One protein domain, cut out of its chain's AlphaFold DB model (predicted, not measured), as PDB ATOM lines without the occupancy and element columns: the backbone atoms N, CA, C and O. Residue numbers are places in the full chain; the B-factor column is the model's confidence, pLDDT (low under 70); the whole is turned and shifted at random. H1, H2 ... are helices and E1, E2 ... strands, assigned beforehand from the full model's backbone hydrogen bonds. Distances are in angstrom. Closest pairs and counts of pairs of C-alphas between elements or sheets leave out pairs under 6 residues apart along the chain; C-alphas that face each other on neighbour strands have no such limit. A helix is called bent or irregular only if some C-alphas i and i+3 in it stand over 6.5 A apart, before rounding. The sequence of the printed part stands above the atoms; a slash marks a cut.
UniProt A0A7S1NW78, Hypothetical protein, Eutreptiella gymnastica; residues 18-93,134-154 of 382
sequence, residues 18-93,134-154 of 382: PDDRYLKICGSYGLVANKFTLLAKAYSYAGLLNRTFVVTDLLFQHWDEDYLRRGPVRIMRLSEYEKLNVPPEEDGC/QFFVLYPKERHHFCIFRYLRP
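This is residues 18 to 93 and 134 to 154 of the 382 residues of the protein "Hypothetical protein" of Eutreptiella gymnastica (UniProt A0A7S1NW78). A small sheet of three parallel strands, E1 E2 E3, has one long helix, H2, over one face, and H6 crosses H2. Short helices H3, H4 and H5 graze the sheet, and H1 leads into E1. The printed part has 97 residues, in the order H1 E1 H2 E2 H3 H4 E3 H5 H6, and is mostly helix. It is compact, with a radius of gyration of the C-alphas of 13.0 A and spans of 34 by 29 by 25 A.

E2, residues 52 to 55, is the inner strand between E1, residues 22 to 24, and E3, residues 75 to 77. N 23 and O 52 are 2.9 A apart and N 76 and O 53 2.9 A, both within hydrogen-bond range. H2, residues 32 to 48, is on the sheet at a height of 9.8 A, over E2 and along the strands, at 4 degrees to E2 on the local plane; these are two layers, a helix on one face of a sheet. Its closest C-alphas to E2 are those of Ala 46 and Phe 53, 5.6 A apart. E1, H2, E2 and E2, H3 H4, E3 are strand-helix-strand units, parallel neighbour strands joined through helices, with right-handed crossovers. H3, residues 57 to 62, only grazes the sheet, and only just, with 5 pairs of C-alphas within 10 A; H4, residues 65 to 69, and H5, residues 78 to 82, only graze it too. H1, residues 18 to 21, is only just not on it, with 4 pairs. H6, residues 143 to 150, touches H2 at residues 40 to 44 alone, about perpendicular at 74 degrees; the closest C-alphas, of Lys 41 and His 145, are 5.2 A apart. H6 is irregular, C-alphas 145 and 148 being 7.3 A apart. Each O i to N i+4 pair is within hydrogen-bond range in H2, H4 and H5, but 1 of 2 in H3 and 0 of 4 in H6, where 2 of 5 O i to N i+3 pairs are; H1 is too short for an O i to N i+4 pair.

H2 is 24.5 A long, from C-alpha 32 at (248.917, 285.137, 173.038) to C-alpha 48 at (225.538, 280.428, 178.570). H6 is 14.5 A long and ends at C-alpha 150 at (235.594, 295.074, 179.109). E2 is 9.5 A long.

The two C-alphas farthest apart, of Asn 85 and Lys 141, are 36.7 A apart. Residues 94 to 133 are not printed, and C-alphas 93 and 134 are 6.1 A apart across this cut, in the link from H5 to H6. Of the links that are printed whole, none is long. Mean pLDDT of the printed part is 71.2, under 70 at residues 18 to 20, 25 to 34, 85 to 93 and 134 to 146 of this model.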
ATOM      1  N   PRO A  18     227.879 268.246 191.329       48.34
ATOM      2  CA  PRO A  18     228.718 269.362 191.774       48.34
ATOM      3  C   PRO A  18     229.683 269.877 190.686       48.34
ATOM      4  O   PRO A  18     230.010 271.063 190.683       48.34
ATOM      5  N   ASP A  19     230.052 269.014 189.736       51.44
ATOM      6  CA  ASP A  19     231.051 269.246 188.688       51.44
ATOM      7  C   ASP A  19     230.479 269.911 187.428       51.44
ATOM      8  O   ASP A  19     231.169 270.681 186.757       51.44
ATOM      9  N   ASP A  20     229.171 269.770 187.173       59.09
ATOM     10  CA  ASP A  20     228.468 270.530 186.130       59.09
ATOM     11  C   ASP A  20     228.460 272.043 186.390       59.09
ATOM     12  O   ASP A  20     228.025 272.821 185.541       59.09
ATOM     13  N   ARG A  21     228.963 272.476 187.551       72.69
ATOM     14  CA  ARG A  21     229.124 273.881 187.923       72.69
ATOM     15  C   ARG A  21     230.380 274.516 187.343       72.69
ATOM     16  O   ARG A  21     230.483 275.734 187.448       72.69
ATOM     17  N   TYR A  22     231.309 273.761 186.749       78.25
ATOM     18  CA  TYR A  22     232.596 274.294 186.291       78.25
ATOM     19  C   TYR A  22     232.834 274.081 184.790       78.25
ATOM     20  O   TYR A  22     232.406 273.092 184.192       78.25
ATOM     21  N   LEU A  23     233.528 275.033 184.163       79.62
ATOM     22  CA  LEU A  23     234.040 274.922 182.797       79.62
ATOM     23  C   LEU A  23     235.558 275.128 182.808       79.62
ATOM     24  O   LEU A  23     236.023 276.214 183.147       79.62
ATOM     25  N   LYS A  24     236.313 274.099 182.410       71.06
ATOM     26  CA  LYS A  24     237.782 274.108 182.293       71.06
ATOM     27  C   LYS A  24     238.191 274.106 180.821       71.06
ATOM     28  O   LYS A  24     237.546 273.449 180.005       71.06
ATOM     29  N   ILE A  25     239.277 274.799 180.479       67.31
ATOM     30  CA  ILE A  25     239.846 274.780 179.119       67.31
ATOM     31  C   ILE A  25     241.363 274.699 179.195       67.31
ATOM     32  O   ILE A  25     242.000 275.401 179.978       67.31
ATOM     33  N   CYS A  26     241.953 273.901 178.309       57.38
ATOM     34  CA  CYS A  26     243.390 273.919 178.092       57.38
ATOM     35  C   CYS A  26     243.748 275.020 177.076       57.38
ATOM     36  O   CYS A  26     243.381 274.942 175.905       57.38
ATOM     37  N   GLY A  27     244.484 276.046 177.508       53.75
ATOM     38  CA  GLY A  27     244.944 277.160 176.664       53.75
ATOM     39  C   GLY A  27     246.147 276.833 175.764       53.75
ATOM     40  O   GLY A  27     246.984 277.703 175.527       53.75
ATOM     41  N   SER A  28     246.286 275.588 175.297       53.09
ATOM     42  CA  SER A  28     247.482 275.106 174.581       53.09
ATOM     43  C   SER A  28     247.582 275.568 173.120       53.09
ATOM     44  O   SER A  28     248.605 275.334 172.476       53.09
ATOM     45  N   TYR A  29     246.555 276.234 172.582       49.56
ATOM     46  CA  TYR A  29     246.488 276.577 171.164       49.56
ATOM     47  C   TYR A  29     247.005 277.989 170.845       49.56
ATOM     48  O   TYR A  29     246.399 279.000 171.203       49.56
ATOM     49  N   GLY A  30     248.084 278.048 170.061       54.53
ATOM     50  CA  GLY A  30     248.558 279.266 169.401       54.53
ATOM     51  C   GLY A  30     249.285 280.279 170.295       54.53
ATOM     52  O   GLY A  30     249.662 280.009 171.434       54.53
ATOM     53  N   LEU A  31     249.529 281.463 169.723       65.56
ATOM     54  CA  LEU A  31     250.176 282.595 170.397       65.56
ATOM     55  C   LEU A  31     249.174 283.369 171.270       65.56
ATOM     56  O   LEU A  31     247.970 283.135 171.192       65.56
ATOM     57  N   VAL A  32     249.673 284.318 172.068       69.62
ATOM     58  CA  VAL A  32     248.917 285.137 173.038       69.62
ATOM     59  C   VAL A  32     247.535 285.569 172.528       69.62
ATOM     60  O   VAL A  32     246.527 285.271 173.160       69.62
ATOM     61  N   ALA A  33     247.443 286.161 171.336       69.38
ATOM     62  CA  ALA A  33     246.165 286.611 170.777       69.38
ATOM     63  C   ALA A  33     245.143 285.486 170.503       69.38
ATOM     64  O   ALA A  33     243.936 285.662 170.701       69.38
ATOM     65  N   ASN A  34     245.612 284.301 170.106       65.38
ATOM     66  CA  ASN A  34     244.746 283.136 169.916       65.38
ATOM     67  C   ASN A  34     244.224 282.627 171.262       65.38
ATOM     68  O   ASN A  34     243.048 282.277 171.362       65.38
ATOM     69  N   LYS A  35     245.064 282.666 172.308       71.25
ATOM     70  CA  LYS A  35     244.656 282.328 173.676       71.25
ATOM     71  C   LYS A  35     243.563 283.273 174.183       71.25
ATOM     72  O   LYS A  35     242.591 282.791 174.749       71.25
ATOM     73  N   PHE A  36     243.648 284.582 173.914       75.94
ATOM     74  CA  PHE A  36     242.586 285.539 174.281       75.94
ATOM     75  C   PHE A  36     241.283 285.321 173.525       75.94
ATOM     76  O   PHE A  36     240.206 285.401 174.108       75.94
ATOM     77  N   THR A  37     241.365 285.005 172.236       72.75
ATOM     78  CA  THR A  37     240.172 284.671 171.448       72.75
ATOM     79  C   THR A  37     239.481 283.427 172.008       72.75
ATOM     80  O   THR A  37     238.255 283.372 172.106       72.75
ATOM     81  N   LEU A  38     240.269 282.421 172.393       71.81
ATOM     82  CA  LEU A  38     239.768 281.201 173.012       71.81
ATOM     83  C   LEU A  38     239.175 281.478 174.405       71.81
ATOM     84  O   LEU A  38     238.079 281.003 174.699       71.81
ATOM     85  N   LEU A  39     239.851 282.299 175.213       80.19
ATOM     86  CA  LEU A  39     239.387 282.763 176.521       80.19
ATOM     87  C   LEU A  39     238.022 283.451 176.417       80.19
ATOM     88  O   LEU A  39     237.111 283.113 177.164       80.19
ATOM     89  N   ALA A  40     237.863 284.377 175.471       79.25
ATOM     90  CA  ALA A  40     236.631 285.137 175.277       79.25
ATOM     91  C   ALA A  40     235.429 284.248 174.959       79.25
ATOM     92  O   ALA A  40     234.350 284.407 175.528       79.25
ATOM     93  N   LYS A  41     235.632 283.241 174.112       75.38
ATOM     94  CA  LYS A  41     234.587 282.264 173.810       75.38
ATOM     95  C   LYS A  41     234.265 281.402 175.008       75.38
ATOM     96  O   LYS A  41     233.098 281.257 175.346       75.38
ATOM     97  N   ALA A  42     235.285 280.837 175.644       77.06
ATOM     98  CA  ALA A  42     235.093 279.982 176.799       77.06
ATOM     99  C   ALA A  42     234.365 280.712 177.936       77.06
ATOM    100  O   ALA A  42     233.454 280.148 178.534       77.06
ATOM    101  N   TYR A  43     234.679 281.989 178.145       82.50
ATOM    102  CA  TYR A  43     233.953 282.864 179.055       82.50
ATOM    103  C   TYR A  43     232.468 282.973 178.690       82.50
ATOM    104  O   TYR A  43     231.609 282.734 179.533       82.50
ATOM    105  N   SER A  44     232.129 283.255 177.428       78.25
ATOM    106  CA  SER A  44     230.723 283.292 177.002       78.25
ATOM    107  C   SER A  44     230.013 281.950 177.116       78.25
ATOM    108  O   SER A  44     228.844 281.926 177.488       78.25
ATOM    109  N   TYR A  45     230.693 280.844 176.807       75.44
ATOM    110  CA  TYR A  45     230.135 279.502 176.967       75.44
ATOM    111  C   TYR A  45     229.869 279.183 178.438       75.44
ATOM    112  O   TYR A  45     228.807 278.661 178.759       75.44
ATOM    113  N   ALA A  46     230.787 279.541 179.338       79.56
ATOM    114  CA  ALA A  46     230.559 279.425 180.773       79.56
ATOM    115  C   ALA A  46     229.332 280.238 181.207       79.56
ATOM    116  O   ALA A  46     228.493 279.716 181.933       79.56
ATOM    117  N   GLY A  47     229.175 281.462 180.693       77.69
ATOM    118  CA  GLY A  47     227.975 282.271 180.915       77.69
ATOM    119  C   GLY A  47     226.694 281.594 180.424       77.69
ATOM    120  O   GLY A  47     225.751 281.445 181.193       77.69
ATOM    121  N   LEU A  48     226.684 281.114 179.177       73.50
ATOM    122  CA  LEU A  48     225.538 280.428 178.570       73.50
ATOM    123  C   LEU A  48     225.107 279.193 179.378       73.50
ATOM    124  O   LEU A  48     223.917 278.958 179.580       73.50
ATOM    125  N   LEU A  49     226.081 278.416 179.855       72.19
ATOM    126  CA  LEU A  49     225.856 277.194 180.627       72.19
ATOM    127  C   LEU A  49     225.642 277.454 182.127       72.19
ATOM    128  O   LEU A  49     225.486 276.496 182.882       72.19
ATOM    129  N   ASN A  50     225.670 278.717 182.572       77.31
ATOM    130  CA  ASN A  50     225.652 279.108 183.984       77.31
ATOM    131  C   ASN A  50     226.720 278.362 184.821       77.31
ATOM    132  O   ASN A  50     226.479 277.932 185.952       77.31
ATOM    133  N   ARG A  51     227.922 278.199 184.258       78.75
ATOM    134  CA  ARG A  51     229.073 277.542 184.895       78.75
ATOM    135  C   ARG A  51     230.099 278.568 185.364       78.75
ATOM    136  O   ARG A  51     230.290 279.612 184.750       78.75
ATOM    137  N   THR A  52     230.790 278.248 186.450       84.19
ATOM    138  CA  THR A  52     231.999 278.939 186.890       84.19
ATOM    139  C   THR A  52     233.140 278.602 185.939       84.19
ATOM    140  O   THR A  52     233.505 277.442 185.749       84.19
ATOM    141  N   PHE A  53     233.703 279.629 185.326       87.25
ATOM    142  CA  PHE A  53     234.805 279.518 184.399       87.25
ATOM    143  C   PHE A  53     236.133 279.377 185.149       87.25
ATOM    144  O   PHE A  53     236.559 280.296 185.847       87.25
ATOM    145  N   VAL A  54     236.784 278.223 185.014       83.31
ATOM    146  CA  VAL A  54     238.078 277.940 185.640       83.31
ATOM    147  C   VAL A  54     239.187 278.322 184.671       83.31
ATOM    148  O   VAL A  54     239.261 277.801 183.554       83.31
ATOM    149  N   VAL A  55     240.054 279.236 185.098       81.50
ATOM    150  CA  VAL A  55     241.087 279.832 184.248       81.50
ATOM    151  C   VAL A  55     242.470 279.606 184.840       81.50
ATOM    152  O   VAL A  55     242.648 279.601 186.054       81.50
ATOM    153  N   THR A  56     243.471 279.428 183.980       79.69
ATOM    154  CA  THR A  56     244.855 279.223 184.416       79.69
ATOM    155  C   THR A  56     245.385 280.438 185.169       79.69
ATOM    156  O   THR A  56     245.179 281.569 184.727       79.69
ATOM    157  N   ASP A  57     246.172 280.197 186.213       75.50
ATOM    158  CA  ASP A  57     246.757 281.234 187.070       75.50
ATOM    159  C   ASP A  57     247.575 282.285 186.304       75.50
ATOM    160  O   ASP A  57     247.594 283.452 186.691       75.50
ATOM    161  N   LEU A  58     248.170 281.897 185.170       72.62
ATOM    162  CA  LEU A  58     248.867 282.798 184.246       72.62
ATOM    163  C   LEU A  58     248.003 283.982 183.787       72.62
ATOM    164  O   LEU A  58     248.530 285.067 183.577       72.62
ATOM    165  N   LEU A  59     246.678 283.820 183.653       75.69
ATOM    166  CA  LEU A  59     245.822 284.946 183.273       75.69
ATOM    167  C   LEU A  59     245.878 286.048 184.343       75.69
ATOM    168  O   LEU A  59     245.993 287.221 184.013       75.69
ATOM    169  N   PHE A  60     245.874 285.683 185.621       79.69
ATOM    170  CA  PHE A  60     245.853 286.642 186.728       79.69
ATOM    171  C   PHE A  60     247.218 287.268 187.032       79.69
ATOM    172  O   PHE A  60     247.296 288.221 187.796       79.69
ATOM    173  N   GLN A  61     248.298 286.765 186.429       77.75
ATOM    174  CA  GLN A  61     249.593 287.459 186.430       77.75
ATOM    175  C   GLN A  61     249.601 288.647 185.456       77.75
ATOM    176  O   GLN A  61     250.412 289.560 185.573       77.75
ATOM    177  N   HIS A  62     248.702 288.629 184.473       82.00
ATOM    178  CA  HIS A  62     248.681 289.574 183.360       82.00
ATOM    179  C   HIS A  62     247.483 290.525 183.398       82.00
ATOM    180  O   HIS A  62     247.527 291.609 182.812       82.00
ATOM    181  N   TRP A  63     246.420 290.145 184.103       86.94
ATOM    182  CA  TRP A  63     245.185 290.908 184.200       86.94
ATOM    183  C   TRP A  63     244.760 291.070 185.648       86.94
ATOM    184  O   TRP A  63     244.979 290.194 186.481       86.94
ATOM    185  N   ASP A  64     244.131 292.202 185.917       91.19
ATOM    186  CA  ASP A  64     243.530 292.533 187.192       91.19
ATOM    187  C   ASP A  64     242.366 291.575 187.484       91.19
ATOM    188  O   ASP A  64     241.351 291.524 186.777       91.19
ATOM    189  N   GLU A  65     242.555 290.777 188.529       89.69
ATOM    190  CA  GLU A  65     241.605 289.767 188.967       89.69
ATOM    191  C   GLU A  65     240.272 290.365 189.422       89.69
ATOM    192  O   GLU A  65     239.216 289.817 189.097       89.69
ATOM    193  N   ASP A  66     240.305 291.491 190.133       90.19
ATOM    194  CA  ASP A  66     239.105 292.130 190.666       90.19
ATOM    195  C   ASP A  66     238.224 292.629 189.524       90.19
ATOM    196  O   ASP A  66     237.001 292.475 189.559       90.19
ATOM    197  N   TYR A  67     238.827 293.186 188.472       89.25
ATOM    198  CA  TYR A  67     238.087 293.584 187.275       89.25
ATOM    199  C   TYR A  67     237.504 292.390 186.523       89.25
ATOM    200  O   TYR A  67     236.345 292.455 186.105       89.25
ATOM    201  N   LEU A  68     238.263 291.300 186.388       86.88
ATOM    202  CA  LEU A  68     237.783 290.070 185.758       86.88
ATOM    203  C   LEU A  68     236.581 289.475 186.504       86.88
ATOM    204  O   LEU A  68     235.587 289.104 185.874       86.88
ATOM    205  N   ARG A  69     236.637 289.431 187.840       88.81
ATOM    206  CA  ARG A  69     235.576 288.877 188.699       88.81
ATOM    207  C   ARG A  69     234.315 289.745 188.774       88.81
ATOM    208  O   ARG A  69     233.262 289.221 189.119       88.81
ATOM    209  N   ARG A  70     234.375 291.032 188.406       87.56
ATOM    210  CA  ARG A  70     233.183 291.901 188.241       87.56
ATOM    211  C   ARG A  70     232.352 291.561 187.004       87.56
ATOM    212  O   ARG A  70     231.269 292.116 186.820       87.56
ATOM    213  N   GLY A  71     232.878 290.711 186.125       85.31
ATOM    214  CA  GLY A  71     232.147 290.236 184.967       85.31
ATOM    215  C   GLY A  71     230.919 289.394 185.347       85.31
ATOM    216  O   GLY A  71     230.872 288.806 186.424       85.31
ATOM    217  N   PRO A  72     229.925 289.294 184.453       82.31
ATOM    218  CA  PRO A  72     228.690 288.539 184.693       82.31
ATOM    219  C   PRO A  72     228.893 287.018 184.791       82.31
ATOM    220  O   PRO A  72     228.033 286.314 185.310       82.31
ATOM    221  N   VAL A  73     230.018 286.492 184.301       84.81
ATOM    222  CA  VAL A  73     230.370 285.073 184.429       84.81
ATOM    223  C   VAL A  73     231.303 284.887 185.618       84.81
ATOM    224  O   VAL A  73     232.339 285.547 185.704       84.81
ATOM    225  N   ARG A  74     230.959 283.949 186.509       88.38
ATOM    226  CA  ARG A  74     231.792 283.574 187.661       88.38
ATOM    227  C   ARG A  74     233.131 283.033 187.165       88.38
ATOM    228  O   ARG A  74     233.141 282.103 186.367       88.38
ATOM    229  N   ILE A  75     234.242 283.574 187.660       88.06
ATOM    230  CA  ILE A  75     235.599 283.111 187.345       88.06
ATOM    231  C   ILE A  75     236.263 282.560 188.615       88.06
ATOM    232  O   ILE A  75     236.080 283.113 189.700       88.06
ATOM    233  N   MET A  76     237.047 281.491 188.468       87.12
ATOM    234  CA  MET A  76     237.875 280.888 189.517       87.12
ATOM    235  C   MET A  76     239.272 280.558 188.974       87.12
ATOM    236  O   MET A  76     239.415 280.205 187.798       87.12
ATOM    237  N   ARG A  77     240.304 280.657 189.817       85.69
ATOM    238  CA  ARG A  77     241.665 280.214 189.468       85.69
ATOM    239  C   ARG A  77     241.733 278.692 189.384       85.69
ATOM    240  O   ARG A  77     241.051 277.991 190.131       85.69
ATOM    241  N   LEU A  78     242.608 278.170 188.532       80.69
ATOM    242  CA  LEU A  78     242.862 276.733 188.480       80.69
ATOM    243  C   LEU A  78     243.394 276.226 189.829       80.69
ATOM    244  O   LEU A  78     242.890 275.228 190.331       80.69
ATOM    245  N   SER A  79     244.302 276.965 190.474       80.81
ATOM    246  CA  SER A  79     244.822 276.592 191.800       80.81
ATOM    247  C   SER A  79     243.798 276.685 192.937       80.81
ATOM    248  O   SER A  79     243.944 276.016 193.959       80.81
ATOM    249  N   GLU A  80     242.757 277.510 192.799       86.19
ATOM    250  CA  GLU A  80     241.625 277.534 193.737       86.19
ATOM    251  C   GLU A  80     240.741 276.306 193.540       86.19
ATOM    252  O   GLU A  80     240.368 275.656 194.514       86.19
ATOM    253  N   TYR A  81     240.453 275.971 192.282       80.75
ATOM    254  CA  TYR A  81     239.676 274.794 191.917       80.75
ATOM    255  C   TYR A  81     240.347 273.496 192.393       80.75
ATOM    256  O   TYR A  81     239.687 272.637 192.969       80.75
ATOM    257  N   GLU A  82     241.666 273.369 192.230       78.12
ATOM    258  CA  GLU A  82     242.433 272.188 192.655       78.12
ATOM    259  C   GLU A  82     242.357 271.931 194.171       78.12
ATOM    260  O   GLU A  82     242.397 270.782 194.607       78.12
ATOM    261  N   LYS A  83     242.165 272.974 194.989       84.69
ATOM    262  CA  LYS A  83     242.003 272.846 196.450       84.69
ATOM    263  C   LYS A  83     240.643 272.288 196.868       84.69
ATOM    264  O   LYS A  83     240.479 271.912 198.027       84.69
ATOM    265  N   LEU A  84     239.666 272.231 195.961       77.31
ATOM    266  CA  LEU A  84     238.317 271.743 196.258       77.31
ATOM    267  C   LEU A  84     238.238 270.210 196.385       77.31
ATOM    268  O   LEU A  84     237.153 269.696 196.645       77.31
ATOM    269  N   ASN A  85     239.356 269.481 196.232       66.94
ATOM    270  CA  ASN A  85     239.423 268.012 196.287       66.94
ATOM    271  C   ASN A  85     238.382 267.331 195.377       66.94
ATOM    272  O   ASN A  85     237.811 266.300 195.732       66.94
ATOM    273  N   VAL A  86     238.116 267.927 194.210       63.25
ATOM    274  CA  VAL A  86     237.206 267.346 193.218       63.25
ATOM    275  C   VAL A  86     237.809 266.017 192.744       63.25
ATOM    276  O   VAL A  86     238.985 266.006 192.365       63.25
ATOM    277  N   PRO A  87     237.066 264.895 192.787       56.25
ATOM    278  CA  PRO A  87     237.576 263.616 192.313       56.25
ATOM    279  C   PRO A  87     238.025 263.722 190.844       56.25
ATOM    280  O   PRO A  87     237.420 264.474 190.076       56.25
ATOM    281  N   PRO A  88     239.091 263.006 190.440       52.88
ATOM    282  CA  PRO A  88     239.570 263.041 189.064       52.88
ATOM    283  C   PRO A  88     238.449 262.603 188.114       52.88
ATOM    284  O   PRO A  88     237.885 261.520 188.260       52.88
ATOM    285  N   GLU A  89     238.106 263.473 187.164       54.31
ATOM    286  CA  GLU A  89     237.142 263.166 186.107       54.31
ATOM    287  C   GLU A  89     237.728 262.126 185.140       54.31
ATOM    288  O   GLU A  89     238.936 262.089 184.901       54.31
ATOM    289  N   GLU A  90     236.867 261.311 184.524       49.59
ATOM    290  CA  GLU A  90     237.238 260.618 183.291       49.59
ATOM    291  C   GLU A  90     237.408 261.668 182.182       49.59
ATOM    292  O   GLU A  90     236.469 262.403 181.860       49.59
ATOM    293  N   ASP A  91     238.605 261.758 181.595       47.34
ATOM    294  CA  ASP A  91     238.873 262.655 180.472       47.34
ATOM    295  C   ASP A  91     237.936 262.319 179.292       47.34
ATOM    296  O   ASP A  91     238.130 261.360 178.549       47.34
ATOM    297  N   GLY A  92     236.885 263.100 179.097       46.12
ATOM    298  CA  GLY A  92     235.861 262.848 178.079       46.12
ATOM    299  C   GLY A  92     236.168 263.315 176.650       46.12
ATOM    300  O   GLY A  92     235.293 263.926 176.049       46.12
ATOM    301  N   CYS A  93     237.349 263.114 176.063       47.06
ATOM    302  CA  CYS A  93     237.590 263.599 174.691       47.06
ATOM    303  C   CYS A  93     236.545 263.029 173.709       47.06
ATOM    304  O   CYS A  93     236.169 261.863 173.850       47.06
ATOM    305  N   GLN A 134     232.085 267.122 175.302       38.56
ATOM    306  CA  GLN A 134     233.304 267.891 175.526       38.56
ATOM    307  C   GLN A 134     233.585 268.897 174.408       38.56
ATOM    308  O   GLN A 134     233.303 268.674 173.231       38.56
ATOM    309  N   PHE A 135     234.150 270.032 174.820       36.75
ATOM    310  CA  PHE A 135     234.086 271.296 174.100       36.75
ATOM    311  C   PHE A 135     235.211 271.462 173.074       36.75
ATOM    312  O   PHE A 135     236.381 271.591 173.426       36.75
ATOM    313  N   PHE A 136     234.841 271.571 171.798       33.75
ATOM    314  CA  PHE A 136     235.704 272.120 170.752       33.75
ATOM    315  C   PHE A 136     235.199 273.504 170.401       33.75
ATOM    316  O   PHE A 136     234.228 273.658 169.669       33.75
ATOM    317  N   VAL A 137     235.852 274.526 170.941       37.62
ATOM    318  CA  VAL A 137     235.518 275.913 170.631       37.62
ATOM    319  C   VAL A 137     235.889 276.185 169.170       37.62
ATOM    320  O   VAL A 137     237.061 276.371 168.847       37.62
ATOM    321  N   LEU A 138     234.892 276.210 168.280       37.41
ATOM    322  CA  LEU A 138     235.091 276.587 166.881       37.41
ATOM    323  C   LEU A 138     235.766 277.959 166.802       37.41
ATOM    324  O   LEU A 138     235.327 278.927 167.430       37.41
ATOM    325  N   TYR A 139     236.848 278.045 166.032       37.28
ATOM    326  CA  TYR A 139     237.540 279.289 165.698       37.28
ATOM    327  C   TYR A 139     236.590 280.204 164.860       37.28
ATOM    328  O   TYR A 139     235.720 279.685 164.170       37.28
ATOM    329  N   PRO A 140     236.570 281.535 165.092       47.25
ATOM    330  CA  PRO A 140     235.348 282.312 165.382       47.25
ATOM    331  C   PRO A 140     234.427 282.630 164.196       47.25
ATOM    332  O   PRO A 140     234.889 283.107 163.167       47.25
ATOM    333  N   LYS A 141     233.108 282.532 164.438       44.31
ATOM    334  CA  LYS A 141     232.054 283.194 163.641       44.31
ATOM    335  C   LYS A 141     231.096 284.090 164.452       44.31
ATOM    336  O   LYS A 141     230.381 284.887 163.860       44.31
ATOM    337  N   GLU A 142     231.074 284.008 165.786       53.97
ATOM    338  CA  GLU A 142     229.991 284.610 166.584       53.97
ATOM    339  C   GLU A 142     230.401 285.902 167.320       53.97
ATOM    340  O   GLU A 142     231.368 285.937 168.084       53.97
ATOM    341  N   ARG A 143     229.628 286.975 167.092       55.31
ATOM    342  CA  ARG A 143     229.875 288.363 167.548       55.31
ATOM    343  C   ARG A 143     229.696 288.582 169.059       55.31
ATOM    344  O   ARG A 143     230.173 289.572 169.608       55.31
ATOM    345  N   HIS A 144     229.006 287.676 169.746       59.62
ATOM    346  CA  HIS A 144     228.603 287.861 171.147       59.62
ATOM    347  C   HIS A 144     229.716 287.537 172.159       59.62
ATOM    348  O   HIS A 144     229.555 287.773 173.354       59.62
ATOM    349  N   HIS A 145     230.872 287.050 171.698       65.31
ATOM    350  CA  HIS A 145     231.947 286.594 172.581       65.31
ATOM    351  C   HIS A 145     232.857 287.696 173.135       65.31
ATOM    352  O   HIS A 145     233.697 287.440 173.993       65.31
ATOM    353  N   PHE A 146     232.698 288.941 172.687       68.88
ATOM    354  CA  PHE A 146     233.654 290.013 172.986       68.88
ATOM    355  C   PHE A 146     233.416 290.741 174.320       68.88
ATOM    356  O   PHE A 146     234.177 291.636 174.683       68.88
ATOM    357  N   CYS A 147     232.399 290.353 175.092       71.25
ATOM    358  CA  CYS A 147     232.083 290.996 176.370       71.25
ATOM    359  C   CYS A 147     233.220 290.928 177.399       71.25
ATOM    360  O   CYS A 147     233.397 291.875 178.165       71.25
ATOM    361  N   ILE A 148     234.015 289.847 177.400       81.00
ATOM    362  CA  ILE A 148     235.105 289.676 178.372       81.00
ATOM    363  C   ILE A 148     236.132 290.819 178.299       81.00
ATOM    364  O   ILE A 148     236.710 291.195 179.313       81.00
ATOM    365  N   PHE A 149     236.335 291.421 177.120       85.19
ATOM    366  CA  PHE A 149     237.371 292.435 176.905       85.19
ATOM    367  C   PHE A 149     237.137 293.724 177.702       85.19
ATOM    368  O   PHE A 149     238.087 294.460 177.952       85.19
ATOM    369  N   ARG A 150     235.908 293.971 178.179       85.31
ATOM    370  CA  ARG A 150     235.594 295.074 179.109       85.31
ATOM    371  C   ARG A 150     236.159 294.849 180.512       85.31
ATOM    372  O   ARG A 150     236.449 295.813 181.220       85.31
ATOM    373  N   TYR A 151     236.305 293.586 180.888       87.62
ATOM    374  CA  TYR A 151     236.773 293.138 182.196       87.62
ATOM    375  C   TYR A 151     238.267 292.784 182.184       87.62
ATOM    376  O   TYR A 151     238.869 292.604 183.236       87.62
ATOM    377  N   LEU A 152     238.890 292.743 181.002       88.94
ATOM    378  CA  LEU A 152     240.333 292.586 180.840       88.94
ATOM    379  C   LEU A 152     241.039 293.933 181.063       88.94
ATOM    380  O   LEU A 152     241.284 294.708 180.131       88.94
ATOM    381  N   ARG A 153     241.374 294.210 182.329       91.25
ATOM    382  CA  ARG A 153     242.274 295.306 182.724       91.25
ATOM    383  C   ARG A 153     243.677 294.781 182.998       91.25
ATOM    384  O   ARG A 153     243.779 293.728 183.619       91.25
ATOM    385  N   PRO A 154     244.742 295.447 182.525       90.00
ATOM    386  CA  PRO A 154     246.098 294.979 182.777       90.00
ATOM    387  C   PRO A 154     246.368 294.911 184.272       90.00
ATOM    388  O   PRO A 154     245.895 295.761 185.025       90.00
TER     389      PRO A 154